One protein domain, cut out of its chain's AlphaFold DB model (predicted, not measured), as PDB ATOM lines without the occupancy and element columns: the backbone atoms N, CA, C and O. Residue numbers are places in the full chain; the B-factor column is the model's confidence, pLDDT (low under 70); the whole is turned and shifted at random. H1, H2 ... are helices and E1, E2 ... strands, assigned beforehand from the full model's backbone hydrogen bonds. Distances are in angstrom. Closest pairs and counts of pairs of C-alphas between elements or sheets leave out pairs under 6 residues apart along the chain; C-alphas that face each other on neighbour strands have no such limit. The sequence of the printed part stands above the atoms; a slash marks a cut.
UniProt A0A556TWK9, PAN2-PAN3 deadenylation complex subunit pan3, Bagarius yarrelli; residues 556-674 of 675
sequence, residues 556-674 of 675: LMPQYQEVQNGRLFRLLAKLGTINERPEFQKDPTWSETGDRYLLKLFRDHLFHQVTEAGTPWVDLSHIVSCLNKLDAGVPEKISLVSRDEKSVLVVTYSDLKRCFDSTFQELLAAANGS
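AT A GLANCE: This is residues 556 to 674 of the 675 residues of the protein "PAN2-PAN3 deadenylation complex subunit pan3" of Bagarius yarrelli (UniProt A0A556TWK9). Helices H2 and H3 form a V, the last residues of H2 meeting the first half of H3, and H4 runs across the open end of the V. The long helix H1 crosses H3 and reaches H4 with its last residues, while its first residues, 556 to 563, stick out; the hairpin E1 E2 packs on H2 with E1. The printed part has 119 residues with four named helices and two named strands, in the order H1 H2 H3 E1 E2 H4; the sheet is antiparallel and the class is mostly helix. The whole is compact, with a radius of gyration of the C-alphas of 15.4 A, and spans 44 by 42 by 25 A.

HOW THE PARTS SIT: H1, residues 556 to 578, touches H3, residues 620 to 632, with residues 568 to 571 alone; they stand about perpendicular at 81 degrees, and their closest C-alphas, of Leu 568 and Leu 627, are 6.5 A apart. H1 also touches H4, residues 653 to 672, with residues 574 to 578 alone, at a steep tilt of 66 degrees; the closest C-alphas are those of Ile 578 and Phe 664, 7.0 A apart. H2, residues 594 to 607, and H3 form a helical hairpin at a shallow tilt of 31 degrees, opposite ways, with the closest C-alphas, of Leu 606 and Ile 623, 5.7 A apart. H2 touches H4 at a steep tilt of 65 degrees, opposite ways, and the closest C-alphas, of Asp 595 and Cys 659, are 5.2 A apart. H3 and H4 touch about perpendicular, at 74 degrees, and the closest C-alphas, of Leu 630 and Tyr 653, are 5.1 A apart. E1, residues 637 to 641, and E2, residues 648 to 652, form an antiparallel hairpin; N 638 and O 651, at 2.8 A, and N 649 and O 640, at 2.8 A, are within hydrogen-bond range. The closest C-alphas of H2 and E1, of Leu 601 and Leu 640, are 5.9 A apart. H1 is apart from E1 and E2. Every O i to N i+4 pair is within hydrogen-bond range in H1, H3 and H4, and 9 of 10 in H2.

IN THESE COORDINATES: H1 begins at C-alpha 556, (-25.992, 43.796, 25.644), and is 33.4 A long. H2 measures 20.7 A, H3 18.1 A, E1 13.2 A and E2 13.3 A. H4 is 27.9 A long and ends at C-alpha 672, (-60.675, 30.189, 26.578).

THE WHOLE: The C-alphas farthest apart, of Ala 613 and Ser 674, are 49.5 A apart. The printed part has no cut. The links H1 to H2, 15 residues, and H2 to H3, 12 residues, are long. The mean pLDDT of the printed part is 88.6, and residues 556 to 560 and 673 to 674 are under 70.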
ATOM      1  N   LEU A 556     -24.820  44.599  25.291       58.94
ATOM      2  CA  LEU A 556     -25.992  43.796  25.644       58.94
ATOM      3  C   LEU A 556     -26.621  44.176  26.997       58.94
ATOM      4  O   LEU A 556     -27.775  43.824  27.220       58.94
ATOM      5  N   MET A 557     -25.937  44.884  27.909       62.28
ATOM      6  CA  MET A 557     -26.512  45.188  29.234       62.28
ATOM      7  C   MET A 557     -27.774  46.068  29.186       62.28
ATOM      8  O   MET A 557     -28.754  45.673  29.819       62.28
ATOM      9  N   PRO A 558     -27.838  47.164  28.401       63.88
ATOM     10  CA  PRO A 558     -29.091  47.885  28.171       63.88
ATOM     11  C   PRO A 558     -30.195  46.985  27.600       63.88
ATOM     12  O   PRO A 558     -31.338  47.055  28.036       63.88
ATOM     13  N   GLN A 559     -29.857  46.070  26.683       63.31
ATOM     14  CA  GLN A 559     -30.828  45.140  26.102       63.31
ATOM     15  C   GLN A 559     -31.330  44.105  27.125       63.31
ATOM     16  O   GLN A 559     -32.520  43.793  27.142       63.31
ATOM     17  N   TYR A 560     -30.471  43.601  28.016       67.31
ATOM     18  CA  TYR A 560     -30.885  42.751  29.136       67.31
ATOM     19  C   TYR A 560     -31.769  43.506  30.133       67.31
ATOM     20  O   TYR A 560     -32.749  42.935  30.611       67.31
ATOM     21  N   GLN A 561     -31.463  44.776  30.414       70.06
ATOM     22  CA  GLN A 561     -32.277  45.629  31.276       70.06
ATOM     23  C   GLN A 561     -33.660  45.882  30.659       70.06
ATOM     24  O   GLN A 561     -34.662  45.689  31.339       70.06
ATOM     25  N   GLU A 562     -33.751  46.167  29.359       75.88
ATOM     26  CA  GLU A 562     -35.038  46.294  28.657       75.88
ATOM     27  C   GLU A 562     -35.823  44.973  28.590       75.88
ATOM     28  O   GLU A 562     -37.044  44.952  28.768       75.88
ATOM     29  N   VAL A 563     -35.146  43.832  28.430       74.50
ATOM     30  CA  VAL A 563     -35.789  42.510  28.523       74.50
ATOM     31  C   VAL A 563     -36.327  42.241  29.935       74.50
ATOM     32  O   VAL A 563     -37.394  41.631  30.061       74.50
ATOM     33  N   GLN A 564     -35.646  42.704  30.990       75.69
ATOM     34  CA  GLN A 564     -36.149  42.656  32.369       75.69
ATOM     35  C   GLN A 564     -37.331  43.615  32.565       75.69
ATOM     36  O   GLN A 564     -38.392  43.161  32.988       75.69
ATOM     37  N   ASN A 565     -37.218  44.884  32.159       83.19
ATOM     38  CA  ASN A 565     -38.303  45.875  32.191       83.19
ATOM     39  C   ASN A 565     -39.575  45.331  31.514       83.19
ATOM     40  O   ASN A 565     -40.664  45.371  32.088       83.19
ATOM     41  N   GLY A 566     -39.433  44.697  30.346       84.69
ATOM     42  CA  GLY A 566     -40.533  44.039  29.641       84.69
ATOM     43  C   GLY A 566     -41.144  42.841  30.383       84.69
ATOM     44  O   GLY A 566     -42.343  42.592  30.242       84.69
ATOM     45  N   ARG A 567     -40.375  42.086  31.185       87.31
ATOM     46  CA  ARG A 567     -40.925  41.042  32.078       87.31
ATOM     47  C   ARG A 567     -41.715  41.664  33.223       87.31
ATOM     48  O   ARG A 567     -42.851  41.255  33.445       87.31
ATOM     49  N   LEU A 568     -41.147  42.671  33.886       90.25
ATOM     50  CA  LEU A 568     -41.772  43.379  35.005       90.25
ATOM     51  C   LEU A 568     -43.095  44.032  34.575       90.25
ATOM     52  O   LEU A 568     -44.108  43.853  35.246       90.25
ATOM     53  N   PHE A 569     -43.132  44.675  33.403       93.19
ATOM     54  CA  PHE A 569     -44.362  45.212  32.811       93.19
ATOM     55  C   PHE A 569     -45.436  44.131  32.601       93.19
ATOM     56  O   PHE A 569     -46.585  44.319  32.993       93.19
ATOM     57  N   ARG A 570     -45.072  42.966  32.041       89.88
ATOM     58  CA  ARG A 570     -46.012  41.841  31.873       89.88
ATOM     59  C   ARG A 570     -46.495  41.280  33.214       89.88
ATOM     60  O   ARG A 570     -47.668  40.929  33.326       89.88
ATOM     61  N   LEU A 571     -45.627  41.214  34.224       93.25
ATOM     62  CA  LEU A 571     -45.978  40.768  35.576       93.25
ATOM     63  C   LEU A 571     -46.977  41.736  36.237       93.25
ATOM     64  O   LEU A 571     -47.974  41.295  36.805       93.25
ATOM     65  N   LEU A 572     -46.767  43.046  36.077       93.38
ATOM     66  CA  LEU A 572     -47.677  44.089  36.555       93.38
ATOM     67  C   LEU A 572     -49.017  44.107  35.814       93.38
ATOM     68  O   LEU A 572     -50.058  44.200  36.461       93.38
ATOM     69  N   ALA A 573     -49.022  43.949  34.488       93.75
ATOM     70  CA  ALA A 573     -50.254  43.858  33.702       93.75
ATOM     71  C   ALA A 573     -51.112  42.651  34.127       93.75
ATOM     72  O   ALA A 573     -52.318  42.787  34.338       93.75
ATOM     73  N   LYS A 574     -50.486  41.484  34.345       93.38
ATOM     74  CA  LYS A 574     -51.147  40.308  34.936       93.38
ATOM     75  C   LYS A 574     -51.707  40.604  36.332       93.38
ATOM     76  O   LYS A 574     -52.870  40.310  36.587       93.38
ATOM     77  N   LEU A 575     -50.910  41.207  37.220       92.75
ATOM     78  CA  LEU A 575     -51.318  41.530  38.594       92.75
ATOM     79  C   LEU A 575     -52.524  42.491  38.621       92.75
ATOM     80  O   LEU A 575     -53.465  42.271  39.378       92.75
ATOM     81  N   GLY A 576     -52.543  43.494  37.738       90.56
ATOM     82  CA  GLY A 576     -53.682  44.401  37.538       90.56
ATOM     83  C   GLY A 576     -54.899  43.776  36.839       90.56
ATOM     84  O   GLY A 576     -55.980  44.346  36.894       90.56
ATOM     85  N   THR A 577     -54.758  42.599  36.219       90.38
ATOM     86  CA  THR A 577     -55.883  41.823  35.646       90.38
ATOM     87  C   THR A 577     -56.591  40.958  36.707       90.38
ATOM     88  O   THR A 577     -57.726  40.512  36.501       90.38
ATOM     89  N   ILE A 578     -55.917  40.717  37.840       90.31
ATOM     90  CA  ILE A 578     -56.401  39.932  38.988       90.31
ATOM     91  C   ILE A 578     -56.963  40.848  40.086       90.31
ATOM     92  O   ILE A 578     -58.076  40.633  40.566       90.31
ATOM     93  N   ASN A 579     -56.185  41.848  40.504       88.88
ATOM     94  CA  ASN A 579     -56.465  42.634  41.704       88.88
ATOM     95  C   ASN A 579     -57.590  43.655  41.501       88.88
ATOM     96  O   ASN A 579     -57.635  44.340  40.484       88.88
ATOM     97  N   GLU A 580     -58.454  43.794  42.514       82.94
ATOM     98  CA  GLU A 580     -59.632  44.682  42.509       82.94
ATOM     99  C   GLU A 580     -60.580  44.450  41.307       82.94
ATOM    100  O   GLU A 580     -61.308  45.351  40.885       82.94
ATOM    101  N   ARG A 581     -60.579  43.235  40.735       83.69
ATOM    102  CA  ARG A 581     -61.492  42.846  39.653       83.69
ATOM    103  C   ARG A 581     -62.946  42.913  40.165       83.69
ATOM    104  O   ARG A 581     -63.221  42.252  41.167       83.69
ATOM    105  N   PRO A 582     -63.856  43.659  39.500       78.81
ATOM    106  CA  PRO A 582     -65.169  44.001  40.059       78.81
ATOM    107  C   PRO A 582     -66.174  42.844  40.049       78.81
ATOM    108  O   PRO A 582     -67.032  42.775  40.920       78.81
ATOM    109  N   GLU A 583     -66.071  41.938  39.074       79.50
ATOM    110  CA  GLU A 583     -66.818  40.681  39.048       79.50
ATOM    111  C   GLU A 583     -66.067  39.604  38.250       79.50
ATOM    112  O   GLU A 583     -65.324  39.884  37.296       79.50
ATOM    113  N   PHE A 584     -66.269  38.346  38.634       81.75
ATOM    114  CA  PHE A 584     -65.860  37.177  37.860       81.75
ATOM    115  C   PHE A 584     -66.818  36.016  38.139       81.75
ATOM    116  O   PHE A 584     -67.139  35.744  39.285       81.75
ATOM    117  N   GLN A 585     -67.326  35.351  37.096       80.19
ATOM    118  CA  GLN A 585     -68.299  34.245  37.220       80.19
ATOM    119  C   GLN A 585     -69.551  34.561  38.081       80.19
ATOM    120  O   GLN A 585     -70.183  33.650  38.610       80.19
ATOM    121  N   LYS A 586     -69.958  35.843  38.153       80.62
ATOM    122  CA  LYS A 586     -71.028  36.399  39.018       80.62
ATOM    123  C   LYS A 586     -70.691  36.485  40.518       80.62
ATOM    124  O   LYS A 586     -71.573  36.796  41.313       80.62
ATOM    125  N   ASP A 587     -69.437  36.257  40.895       83.31
ATOM    126  CA  ASP A 587     -68.903  36.548  42.225       83.31
ATOM    127  C   ASP A 587     -68.232  37.945  42.237       83.31
ATOM    128  O   ASP A 587     -67.267  38.164  41.493       83.31
ATOM    129  N   PRO A 588     -68.727  38.908  43.045       83.06
ATOM    130  CA  PRO A 588     -68.108  40.222  43.214       83.06
ATOM    131  C   PRO A 588     -66.965  40.242  44.247       83.06
ATOM    132  O   PRO A 588     -66.190  41.196  44.259       83.06
ATOM    133  N   THR A 589     -66.820  39.226  45.110       85.06
ATOM    134  CA  THR A 589     -65.735  39.143  46.114       85.06
ATOM    135  C   THR A 589     -64.625  38.165  45.718       85.06
ATOM    136  O   THR A 589     -63.688  37.936  46.485       85.06
ATOM    137  N   TRP A 590     -64.645  37.659  44.480       86.50
ATOM    138  CA  TRP A 590     -63.631  36.755  43.922       86.50
ATOM    139  C   TRP A 590     -62.187  37.264  44.088       86.50
ATOM    140  O   TRP A 590     -61.277  36.490  44.384       86.50
ATOM    141  N   SER A 591     -61.962  38.578  43.942       83.56
ATOM    142  CA  SER A 591     -60.637  39.198  44.110       83.56
ATOM    143  C   SER A 591     -60.246  39.470  45.576       83.56
ATOM    144  O   SER A 591     -59.133  39.923  45.845       83.56
ATOM    145  N   GLU A 592     -61.127  39.167  46.536       83.88
ATOM    146  CA  GLU A 592     -60.935  39.382  47.978       83.88
ATOM    147  C   GLU A 592     -60.797  38.085  48.796       83.88
ATOM    148  O   GLU A 592     -60.599  38.152  50.008       83.88
ATOM    149  N   THR A 593     -60.880  36.904  48.173       84.88
ATOM    150  CA  THR A 593     -60.903  35.607  48.874       84.88
ATOM    151  C   THR A 593     -59.651  34.756  48.626       84.88
ATOM    152  O   THR A 593     -58.988  34.867  47.595       84.88
ATOM    153  N   GLY A 594     -59.300  33.892  49.590       86.31
ATOM    154  CA  GLY A 594     -58.237  32.880  49.465       86.31
ATOM    155  C   GLY A 594     -56.902  33.407  48.918       86.31
ATOM    156  O   GLY A 594     -56.411  34.457  49.330       86.31
ATOM    157  N   ASP A 595     -56.330  32.691  47.948       87.12
ATOM    158  CA  ASP A 595     -55.096  33.060  47.239       87.12
ATOM    159  C   ASP A 595     -55.130  34.472  46.623       87.12
ATOM    160  O   ASP A 595     -54.087  35.118  46.522       87.12
ATOM    161  N   ARG A 596     -56.308  34.983  46.234       90.50
ATOM    162  CA  ARG A 596     -56.459  36.329  45.649       90.50
ATOM    163  C   ARG A 596     -56.237  37.418  46.695       90.50
ATOM    164  O   ARG A 596     -55.578  38.418  46.410       90.50
ATOM    165  N   TYR A 597     -56.673  37.181  47.931       90.88
ATOM    166  CA  TYR A 597     -56.425  38.080  49.058       90.88
ATOM    167  C   TYR A 597     -54.923  38.268  49.334       90.88
ATOM    168  O   TYR A 597     -54.474  39.388  49.577       90.88
ATOM    169  N   LEU A 598     -54.107  37.212  49.199       92.69
ATOM    170  CA  LEU A 598     -52.645  37.321  49.316       92.69
ATOM    171  C   LEU A 598     -52.036  38.221  48.227       92.69
ATOM    172  O   LEU A 598     -51.122  38.994  48.512       92.69
ATOM    173  N   LEU A 599     -52.559  38.177  46.997       93.81
ATOM    174  CA  LEU A 599     -52.117  39.035  45.887       93.81
ATOM    175  C   LEU A 599     -52.569  40.495  46.055       93.81
ATOM    176  O   LEU A 599     -51.849  41.417  45.650       93.81
ATOM    177  N   LYS A 600     -53.717  40.712  46.705       92.50
ATOM    178  CA  LYS A 600     -54.218  42.031  47.113       92.50
ATOM    179  C   LYS A 600     -53.347  42.655  48.207       92.50
ATOM    180  O   LYS A 600     -52.903  43.789  48.037       92.50
ATOM    181  N   LEU A 601     -52.990  41.906  49.256       93.75
ATOM    182  CA  LEU A 601     -52.042  42.394  50.269       93.75
ATOM    183  C   LEU A 601     -50.617  42.562  49.713       93.75
ATOM    184  O   LEU A 601     -49.919  43.500  50.093       93.75
ATOM    185  N   PHE A 602     -50.178  41.711  48.777       95.44
ATOM    186  CA  PHE A 602     -48.888  41.895  48.101       95.44
ATOM    187  C   PHE A 602     -48.850  43.184  47.268       95.44
ATOM    188  O   PHE A 602     -47.841  43.885  47.284       95.44
ATOM    189  N   ARG A 603     -49.948  43.553  46.592       94.38
ATOM    190  CA  ARG A 603     -50.078  44.863  45.927       94.38
ATOM    191  C   ARG A 603     -49.923  46.009  46.923       94.38
ATOM    192  O   ARG A 603     -49.211  46.962  46.615       94.38
ATOM    193  N   ASP A 604     -50.563  45.926  48.085       93.19
ATOM    194  CA  ASP A 604     -50.456  46.973  49.105       93.19
ATOM    195  C   ASP A 604     -49.007  47.091  49.627       93.19
ATOM    196  O   ASP A 604     -48.458  48.189  49.660       93.19
ATOM    197  N   HIS A 605     -48.327  45.967  49.886       93.12
ATOM    198  CA  HIS A 605     -46.893  45.923  50.224       93.12
ATOM    199  C   HIS A 605     -45.970  46.466  49.109       93.12
ATOM    200  O   HIS A 605     -44.884  46.980  49.389       93.12
ATOM    201  N   LEU A 606     -46.375  46.341  47.842       93.56
ATOM    202  CA  LEU A 606     -45.597  46.781  46.684       93.56
ATOM    203  C   LEU A 606     -45.753  48.283  46.397       93.56
ATOM    204  O   LEU A 606     -44.768  48.940  46.073       93.56
ATOM    205  N   PHE A 607     -46.975  48.816  46.490       94.25
ATOM    206  CA  PHE A 607     -47.326  50.152  45.985       94.25
ATOM    207  C   PHE A 607     -47.826  51.145  47.036       94.25
ATOM    208  O   PHE A 607     -47.852  52.341  46.760       94.25
ATOM    209  N   HIS A 608     -48.255  50.681  48.210       93.62
ATOM    210  CA  HIS A 608     -48.860  51.519  49.250       93.62
ATOM    211  C   HIS A 608     -47.966  51.578  50.503       93.62
ATOM    212  O   HIS A 608     -48.453  51.549  51.632       93.62
ATOM    213  N   GLN A 609     -46.643  51.639  50.307       90.81
ATOM    214  CA  GLN A 609     -45.692  51.810  51.405       90.81
ATOM    215  C   GLN A 609     -45.862  53.175  52.088       90.81
ATOM    216  O   GLN A 609     -46.202  54.174  51.450       90.81
ATOM    217  N   VAL A 610     -45.560  53.226  53.384       91.19
ATOM    218  CA  VAL A 610     -45.576  54.447  54.202       91.19
ATOM    219  C   VAL A 610     -44.331  54.535  55.084       91.19
ATOM    220  O   VAL A 610     -43.718  53.521  55.419       91.19
ATOM    221  N   THR A 611     -43.949  55.755  55.458       90.06
ATOM    222  CA  THR A 611     -42.942  56.023  56.494       90.06
ATOM    223  C   THR A 611     -43.501  55.760  57.896       90.06
ATOM    224  O   THR A 611     -44.713  55.685  58.093       90.06
ATOM    225  N   GLU A 612     -42.627  55.752  58.908       88.12
ATOM    226  CA  GLU A 612     -43.011  55.793  60.333       88.12
ATOM    227  C   GLU A 612     -43.908  56.999  60.692       88.12
ATOM    228  O   GLU A 612     -44.641  56.959  61.675       88.12
ATOM    229  N   ALA A 613     -43.880  58.067  59.885       89.75
ATOM    230  CA  ALA A 613     -44.728  59.251  60.032       89.75
ATOM    231  C   ALA A 613     -46.054  59.160  59.242       89.75
ATOM    232  O   ALA A 613     -46.764  60.160  59.120       89.75
ATOM    233  N   GLY A 614     -46.377  58.001  58.656       88.31
ATOM    234  CA  GLY A 614     -47.593  57.773  57.867       88.31
ATOM    235  C   GLY A 614     -47.613  58.457  56.492       88.31
ATOM    236  O   GLY A 614     -48.636  58.427  55.810       88.31
ATOM    237  N   THR A 615     -46.514  59.081  56.057       91.88
ATOM    238  CA  THR A 615     -46.423  59.677  54.713       91.88
ATOM    239  C   THR A 615     -46.145  58.599  53.660       91.88
ATOM    240  O   THR A 615     -45.395  57.667  53.951       91.88
ATOM    241  N   PRO A 616     -46.703  58.697  52.438       92.81
ATOM    242  CA  PRO A 616     -46.488  57.691  51.400       92.81
ATOM    243  C   PRO A 616     -45.012  57.616  50.988       92.81
ATOM    244  O   PRO A 616     -44.386  58.631  50.676       92.81
ATOM    245  N   TRP A 617     -44.475  56.399  50.962       90.00
ATOM    246  CA  TRP A 617     -43.126  56.083  50.501       90.00
ATOM    247  C   TRP A 617     -43.205  55.571  49.061       90.00
ATOM    248  O   TRP A 617     -43.921  54.613  48.774       90.00
ATOM    249  N   VAL A 618     -42.464  56.196  48.144       90.94
ATOM    250  CA  VAL A 618     -42.423  55.801  46.727       90.94
ATOM    251  C   VAL A 618     -40.979  55.509  46.340       90.94
ATOM    252  O   VAL A 618     -40.204  56.426  46.083       90.94
ATOM    253  N   ASP A 619     -40.625  54.225  46.297       88.31
ATOM    254  CA  ASP A 619     -39.315  53.756  45.846       88.31
ATOM    255  C   ASP A 619     -39.451  52.703  44.740       88.31
ATOM    256  O   ASP A 619     -40.035  51.631  44.916       88.31
ATOM    257  N   LEU A 620     -38.865  53.009  43.583       86.12
ATOM    258  CA  LEU A 620     -38.824  52.103  42.441       86.12
ATOM    259  C   LEU A 620     -37.863  50.924  42.676       86.12
ATOM    260  O   LEU A 620     -38.074  49.859  42.099       86.12
ATOM    261  N   SER A 621     -36.845  51.076  43.531       87.56
ATOM    262  CA  SER A 621     -35.904  50.004  43.880       87.56
ATOM    263  C   SER A 621     -36.610  48.875  44.637       87.56
ATOM    264  O   SER A 621     -36.516  47.716  44.226       87.56
ATOM    265  N   HIS A 622     -37.410  49.201  45.662       90.94
ATOM    266  CA  HIS A 622     -38.324  48.263  46.329       90.94
ATOM    267  C   HIS A 622     -39.243  47.549  45.333       90.94
ATOM    268  O   HIS A 622     -39.262  46.317  45.297       90.94
ATOM    269  N   ILE A 623     -39.950  48.304  44.483       92.75
ATOM    270  CA  ILE A 623     -40.904  47.750  43.508       92.75
ATOM    271  C   ILE A 623     -40.212  46.758  42.559       92.75
ATOM    272  O   ILE A 623     -40.657  45.618  42.408       92.75
ATOM    273  N   VAL A 624     -39.094  47.159  41.949       91.00
ATOM    274  CA  VAL A 624     -38.325  46.323  41.014       91.00
ATOM    275  C   VAL A 624     -37.723  45.104  41.723       91.00
ATOM    276  O   VAL A 624     -37.749  44.006  41.168       91.00
ATOM    277  N   SER A 625     -37.228  45.254  42.953       91.88
ATOM    278  CA  SER A 625     -36.691  44.151  43.760       91.88
ATOM    279  C   SER A 625     -37.767  43.103  44.070       91.88
ATOM    280  O   SER A 625     -37.588  41.921  43.768       91.88
ATOM    281  N   CYS A 626     -38.923  43.526  44.583       95.00
ATOM    282  CA  CYS A 626     -40.027  42.634  44.944       95.00
ATOM    283  C   CYS A 626     -40.629  41.917  43.728       95.00
ATOM    284  O   CYS A 626     -40.923  40.722  43.798       95.00
ATOM    285  N   LEU A 627     -40.770  42.601  42.589       95.19
ATOM    286  CA  LEU A 627     -41.258  41.984  41.352       95.19
ATOM    287  C   LEU A 627     -40.262  40.971  40.766       95.19
ATOM    288  O   LEU A 627     -40.683  39.907  40.319       95.19
ATOM    289  N   ASN A 628     -38.951  41.243  40.816       93.81
ATOM    290  CA  ASN A 628     -37.934  40.262  40.414       93.81
ATOM    291  C   ASN A 628     -37.942  39.024  41.329       93.81
ATOM    292  O   ASN A 628     -37.853  37.897  40.840       93.81
ATOM    293  N   LYS A 629     -38.104  39.209  42.649       95.12
ATOM    294  CA  LYS A 629     -38.243  38.100  43.611       95.12
ATOM    295  C   LYS A 629     -39.511  37.273  43.369       95.12
ATOM    296  O   LYS A 629     -39.461  36.050  43.509       95.12
ATOM    297  N   LEU A 630     -40.613  37.912  42.963       95.81
ATOM    298  CA  LEU A 630     -41.858  37.242  42.577       95.81
ATOM    299  C   LEU A 630     -41.728  36.468  41.254       95.81
ATOM    300  O   LEU A 630     -42.160  35.320  41.204       95.81
ATOM    301  N   ASP A 631     -41.123  37.039  40.204       93.88
ATOM    302  CA  ASP A 631     -40.922  36.332  38.922       93.88
ATOM    303  C   ASP A 631     -40.052  35.079  39.121       93.88
ATOM    304  O   ASP A 631     -40.404  33.988  38.665       93.88
ATOM    305  N   ALA A 632     -38.969  35.216  39.896       94.25
ATOM    306  CA  ALA A 632     -38.054  34.130  40.242       94.25
ATOM    307  C   ALA A 632     -38.612  33.117  41.267       94.25
ATOM    308  O   ALA A 632     -38.090  32.008  41.355       94.25
ATOM    309  N   GLY A 633     -39.647  33.468  42.041       94.81
ATOM    310  CA  GLY A 633     -40.251  32.590  43.053       94.81
ATOM    311  C   GLY A 633     -39.324  32.262  44.231       94.81
ATOM    312  O   GLY A 633     -39.229  31.107  44.642       94.81
ATOM    313  N   VAL A 634     -38.609  33.258  44.760       95.88
ATOM    314  CA  VAL A 634     -37.575  33.069  45.799       95.88
ATOM    315  C   VAL A 634     -38.183  32.523  47.115       95.88
ATOM    316  O   VAL A 634     -39.246  32.986  47.533       95.88
ATOM    317  N   PRO A 635     -37.520  31.604  47.850       95.69
ATOM    318  CA  PRO A 635     -37.974  31.132  49.171       95.69
ATOM    319  C   PRO A 635     -37.793  32.163  50.313       95.69
ATOM    320  O   PRO A 635     -37.840  31.814  51.492       95.69
ATOM    321  N   GLU A 636     -37.570  33.436  49.982       96.44
ATOM    322  CA  GLU A 636     -37.505  34.551  50.929       96.44
ATOM    323  C   GLU A 636     -38.911  34.859  51.459       96.44
ATOM    324  O   GLU A 636     -39.859  34.931  50.676       96.44
ATOM    325  N   LYS A 637     -39.039  35.036  52.780       96.00
ATOM    326  CA  LYS A 637     -40.300  35.362  53.461       96.00
ATOM    327  C   LYS A 637     -40.520  36.869  53.548       96.00
ATOM    328  O   LYS A 637     -39.597  37.595  53.910       96.00
ATOM    329  N   ILE A 638     -41.758  37.303  53.335       96.19
ATOM    330  CA  ILE A 638     -42.234  38.662  53.606       96.19
ATOM    331  C   ILE A 638     -43.467  38.636  54.513       96.19
ATOM    332  O   ILE A 638     -44.226  37.666  54.524       96.19
ATOM    333  N   SER A 639     -43.658  39.721  55.262       94.88
ATOM    334  CA  SER A 639     -44.848  39.954  56.081       94.88
ATOM    335  C   SER A 639     -45.836  40.832  55.319       94.88
ATOM    336  O   SER A 639     -45.517  41.968  54.968       94.88
ATOM    337  N   LEU A 640     -47.036  40.309  55.088       94.75
ATOM    338  CA  LEU A 640     -48.165  41.023  54.504       94.75
ATOM    339  C   LEU A 640     -49.159  41.367  55.616       94.75
ATOM    340  O   LEU A 640     -49.614  40.480  56.337       94.75
ATOM    341  N   VAL A 641     -49.479  42.649  55.776       92.00
ATOM    342  CA  VAL A 641     -50.377  43.146  56.830       92.00
ATOM    343  C   VAL A 641     -51.757  43.411  56.228       92.00
ATOM    344  O   VAL A 641     -51.858  43.970  55.138       92.00
ATOM    345  N   SER A 642     -52.817  42.995  56.919       91.44
ATOM    346  CA  SER A 642     -54.201  43.322  56.551       91.44
ATOM    347  C   SER A 642     -54.445  44.835  56.596       91.44
ATOM    348  O   SER A 642     -53.911  45.522  57.462       91.44
ATOM    349  N   ARG A 643     -55.332  45.351  55.730       87.12
ATOM    350  CA  ARG A 643     -55.750  46.772  55.715       87.12
ATOM    351  C   ARG A 643     -56.426  47.248  57.011       87.12
ATOM    352  O   ARG A 643     -56.628  48.444  57.176       87.12
ATOM    353  N   ASP A 644     -56.805  46.332  57.903       89.19
ATOM    354  CA  ASP A 644     -57.340  46.641  59.236       89.19
ATOM    355  C   ASP A 644     -56.304  46.502  60.370       89.19
ATOM    356  O   ASP A 644     -56.672  46.604  61.538       89.19
ATOM    357  N   GLU A 645     -55.042  46.224  60.022       86.31
ATOM    358  CA  GLU A 645     -53.866  46.040  60.891       86.31
ATOM    359  C   GLU A 645     -53.954  44.903  61.933       86.31
ATOM    360  O   GLU A 645     -52.977  44.624  62.626       86.31
ATOM    361  N   LYS A 646     -55.071  44.162  62.012       90.56
ATOM    362  CA  LYS A 646     -55.271  43.097  63.022       90.56
ATOM    363  C   LYS A 646     -54.588  41.768  62.692       90.56
ATOM    364  O   LYS A 646     -54.455  40.923  63.574       90.56
ATOM    365  N   SER A 647     -54.188  41.570  61.438       90.31
ATOM    366  CA  SER A 647     -53.656  40.299  60.929       90.31
ATOM    367  C   SER A 647     -52.373  40.509  60.133       90.31
ATOM    368  O   SER A 647     -52.323  41.358  59.243       90.31
ATOM    369  N   VAL A 648     -51.362  39.678  60.406       93.19
ATOM    370  CA  VAL A 648     -50.096  39.625  59.661       93.19
ATOM    371  C   VAL A 648     -49.893  38.211  59.125       93.19
ATOM    372  O   VAL A 648     -49.884  37.245  59.887       93.19
ATOM    373  N   LEU A 649     -49.721  38.087  57.812       93.19
ATOM    374  CA  LEU A 649     -49.504  36.830  57.102       93.19
ATOM    375  C   LEU A 649     -48.054  36.771  56.614       93.19
ATOM    376  O   LEU A 649     -47.602  37.654  55.889       93.19
ATOM    377  N   VAL A 650     -47.319  35.728  57.006       95.31
ATOM    378  CA  VAL A 650     -45.921  35.528  56.595       95.31
ATOM    379  C   VAL A 650     -45.866  34.474  55.494       95.31
ATOM    380  O   VAL A 650     -46.113  33.296  55.748       95.31
ATOM    381  N   VAL A 651     -45.522  34.899  54.281       95.75
ATOM    382  CA  VAL A 651     -45.514  34.078  53.056       95.75
ATOM    383  C   VAL A 651     -44.188  34.231  52.319       95.75
ATOM    384  O   VAL A 651     -43.509  35.244  52.481       95.75
ATOM    385  N   THR A 652     -43.790  33.253  51.506       97.44
ATOM    386  CA  THR A 652     -42.634  33.412  50.608       97.44
ATOM    387  C   THR A 652     -43.035  33.962  49.240       97.44
ATOM    388  O   THR A 652     -44.173  33.786  48.799       97.44
ATOM    389  N   TYR A 653     -42.084  34.542  48.500       97.50
ATOM    390  CA  TYR A 653     -42.302  34.836  47.076       97.50
ATOM    391  C   TYR A 653     -42.596  33.564  46.260       97.50
ATOM    392  O   TYR A 653     -43.339  33.632  45.284       97.50
ATOM    393  N   SER A 654     -42.089  32.396  46.677       97.06
ATOM    394  CA  SER A 654     -42.448  31.095  46.088       97.06
ATOM    395  C   SER A 654     -43.921  30.704  46.305       97.06
ATOM    396  O   SER A 654     -44.515  30.041  45.455       97.06
ATOM    397  N   ASP A 655     -44.544  31.151  47.399       96.50
ATOM    398  CA  ASP A 655     -45.970  30.932  47.668       96.50
ATOM    399  C   ASP A 655     -46.806  31.901  46.836       96.50
ATOM    400  O   ASP A 655     -47.673  31.479  46.074       96.50
ATOM    401  N   LEU A 656     -46.460  33.192  46.886       96.56
ATOM    402  CA  LEU A 656     -47.121  34.238  46.105       96.56
ATOM    403  C   LEU A 656     -47.051  33.970  44.598       96.56
ATOM    404  O   LEU A 656     -48.045  34.185  43.909       96.56
ATOM    405  N   LYS A 657     -45.934  33.437  44.084       96.75
ATOM    406  CA  LYS A 657     -45.820  33.016  42.681       96.75
ATOM    407  C   LYS A 657     -46.825  31.914  42.337       96.75
ATOM    408  O   LYS A 657     -47.462  31.992  41.290       96.75
ATOM    409  N   ARG A 658     -47.015  30.921  43.216       96.25
ATOM    410  CA  ARG A 658     -48.009  29.852  43.015       96.25
ATOM    411  C   ARG A 658     -49.435  30.403  43.035       96.25
ATOM    412  O   ARG A 658     -50.190  30.104  42.114       96.25
ATOM    413  N   CYS A 659     -49.773  31.259  44.000       95.19
ATOM    414  CA  CYS A 659     -51.076  31.934  44.069       95.19
ATOM    415  C   CYS A 659     -51.351  32.786  42.815       95.19
ATOM    416  O   CYS A 659     -52.453  32.754  42.263       95.19
ATOM    417  N   PHE A 660     -50.334  33.513  42.341       95.69
ATOM    418  CA  PHE A 660     -50.372  34.378  41.160       95.69
ATOM    419  C   PHE A 660     -50.562  33.597  39.859       95.69
ATOM    420  O   PHE A 660     -51.513  33.861  39.123       95.69
ATOM    421  N   ASP A 661     -49.689  32.625  39.579       95.06
ATOM    422  CA  ASP A 661     -49.747  31.847  38.339       95.06
ATOM    423  C   ASP A 661     -51.019  30.966  38.307       95.06
ATOM    424  O   ASP A 661     -51.664  30.882  37.263       95.06
ATOM    425  N   SER A 662     -51.464  30.419  39.450       94.06
ATOM    426  CA  SER A 662     -52.746  29.698  39.591       94.06
ATOM    427  C   SER A 662     -53.959  30.592  39.296       94.06
ATOM    428  O   SER A 662     -54.788  30.276  38.441       94.06
ATOM    429  N   THR A 663     -54.040  31.757  39.945       93.12
ATOM    430  CA  THR A 663     -55.162  32.696  39.772       93.12
ATOM    431  C   THR A 663     -55.196  33.288  38.358       93.12
ATOM    432  O   THR A 663     -56.273  33.464  37.791       93.12
ATOM    433  N   PHE A 664     -54.040  33.541  37.735       92.94
ATOM    434  CA  PHE A 664     -54.000  33.959  36.331       92.94
ATOM    435  C   PHE A 664     -54.456  32.839  35.382       92.94
ATOM    436  O   PHE A 664     -55.153  33.109  34.404       92.94
ATOM    437  N   GLN A 665     -54.113  31.581  35.676       93.19
ATOM    438  CA  GLN A 665     -54.545  30.432  34.880       93.19
ATOM    439  C   GLN A 665     -56.063  30.199  34.962       93.19
ATOM    440  O   GLN A 665     -56.664  29.828  33.956       93.19
ATOM    441  N   GLU A 666     -56.703  30.476  36.103       91.06
ATOM    442  CA  GLU A 666     -58.169  30.450  36.254       91.06
ATOM    443  C   GLU A 666     -58.859  31.477  35.337       91.06
ATOM    444  O   GLU A 666     -59.816  31.148  34.631       91.06
ATOM    445  N   LEU A 667     -58.322  32.703  35.268       90.12
ATOM    446  CA  LEU A 667     -58.812  33.744  34.357       90.12
ATOM    447  C   LEU A 667     -58.627  33.357  32.879       90.12
ATOM    448  O   LEU A 667     -59.536  33.571  32.076       90.12
ATOM    449  N   LEU A 668     -57.483  32.765  32.516       91.12
ATOM    450  CA  LEU A 668     -57.236  32.260  31.157       91.12
ATOM    451  C   LEU A 668     -58.159  31.089  30.792       91.12
ATOM    452  O   LEU A 668     -58.639  31.021  29.663       91.12
ATOM    453  N   ALA A 669     -58.423  30.176  31.728       89.50
ATOM    454  CA  ALA A 669     -59.323  29.047  31.508       89.50
ATOM    455  C   ALA A 669     -60.759  29.522  31.235       89.50
ATOM    456  O   ALA A 669     -61.383  29.049  30.289       89.50
ATOM    457  N   ALA A 670     -61.251  30.507  31.993       86.94
ATOM    458  CA  ALA A 670     -62.565  31.103  31.755       86.94
ATOM    459  C   ALA A 670     -62.641  31.906  30.443       86.94
ATOM    460  O   ALA A 670     -63.679  31.895  29.789       86.94
ATOM    461  N   ALA A 671     -61.555  32.569  30.030       84.12
ATOM    462  CA  ALA A 671     -61.499  33.274  28.745       84.12
ATOM    463  C   ALA A 671     -61.493  32.312  27.541       84.12
ATOM    464  O   ALA A 671     -62.137  32.584  26.531       84.12
ATOM    465  N   ASN A 672     -60.791  31.180  27.653       82.88
ATOM    466  CA  ASN A 672     -60.675  30.189  26.578       82.88
ATOM    467  C   ASN A 672     -61.851  29.194  26.535       82.88
ATOM    468  O   ASN A 672     -62.109  28.606  25.490       82.88
ATOM    469  N   GLY A 673     -62.567  28.996  27.647       64.06
ATOM    470  CA  GLY A 673     -63.717  28.089  27.767       64.06
ATOM    471  C   GLY A 673     -65.060  28.684  27.321       64.06
ATOM    472  O   GLY A 673     -66.090  28.301  27.867       64.06
ATOM    473  N   SER A 674     -65.047  29.646  26.394       51.69
ATOM    474  CA  SER A 674     -66.216  30.441  25.978       51.69
ATOM    475  C   SER A 674     -66.420  30.459  24.448       51.69
ATOM    476  O   SER A 674     -66.784  31.493  23.882       51.69
TER     477      SER A 674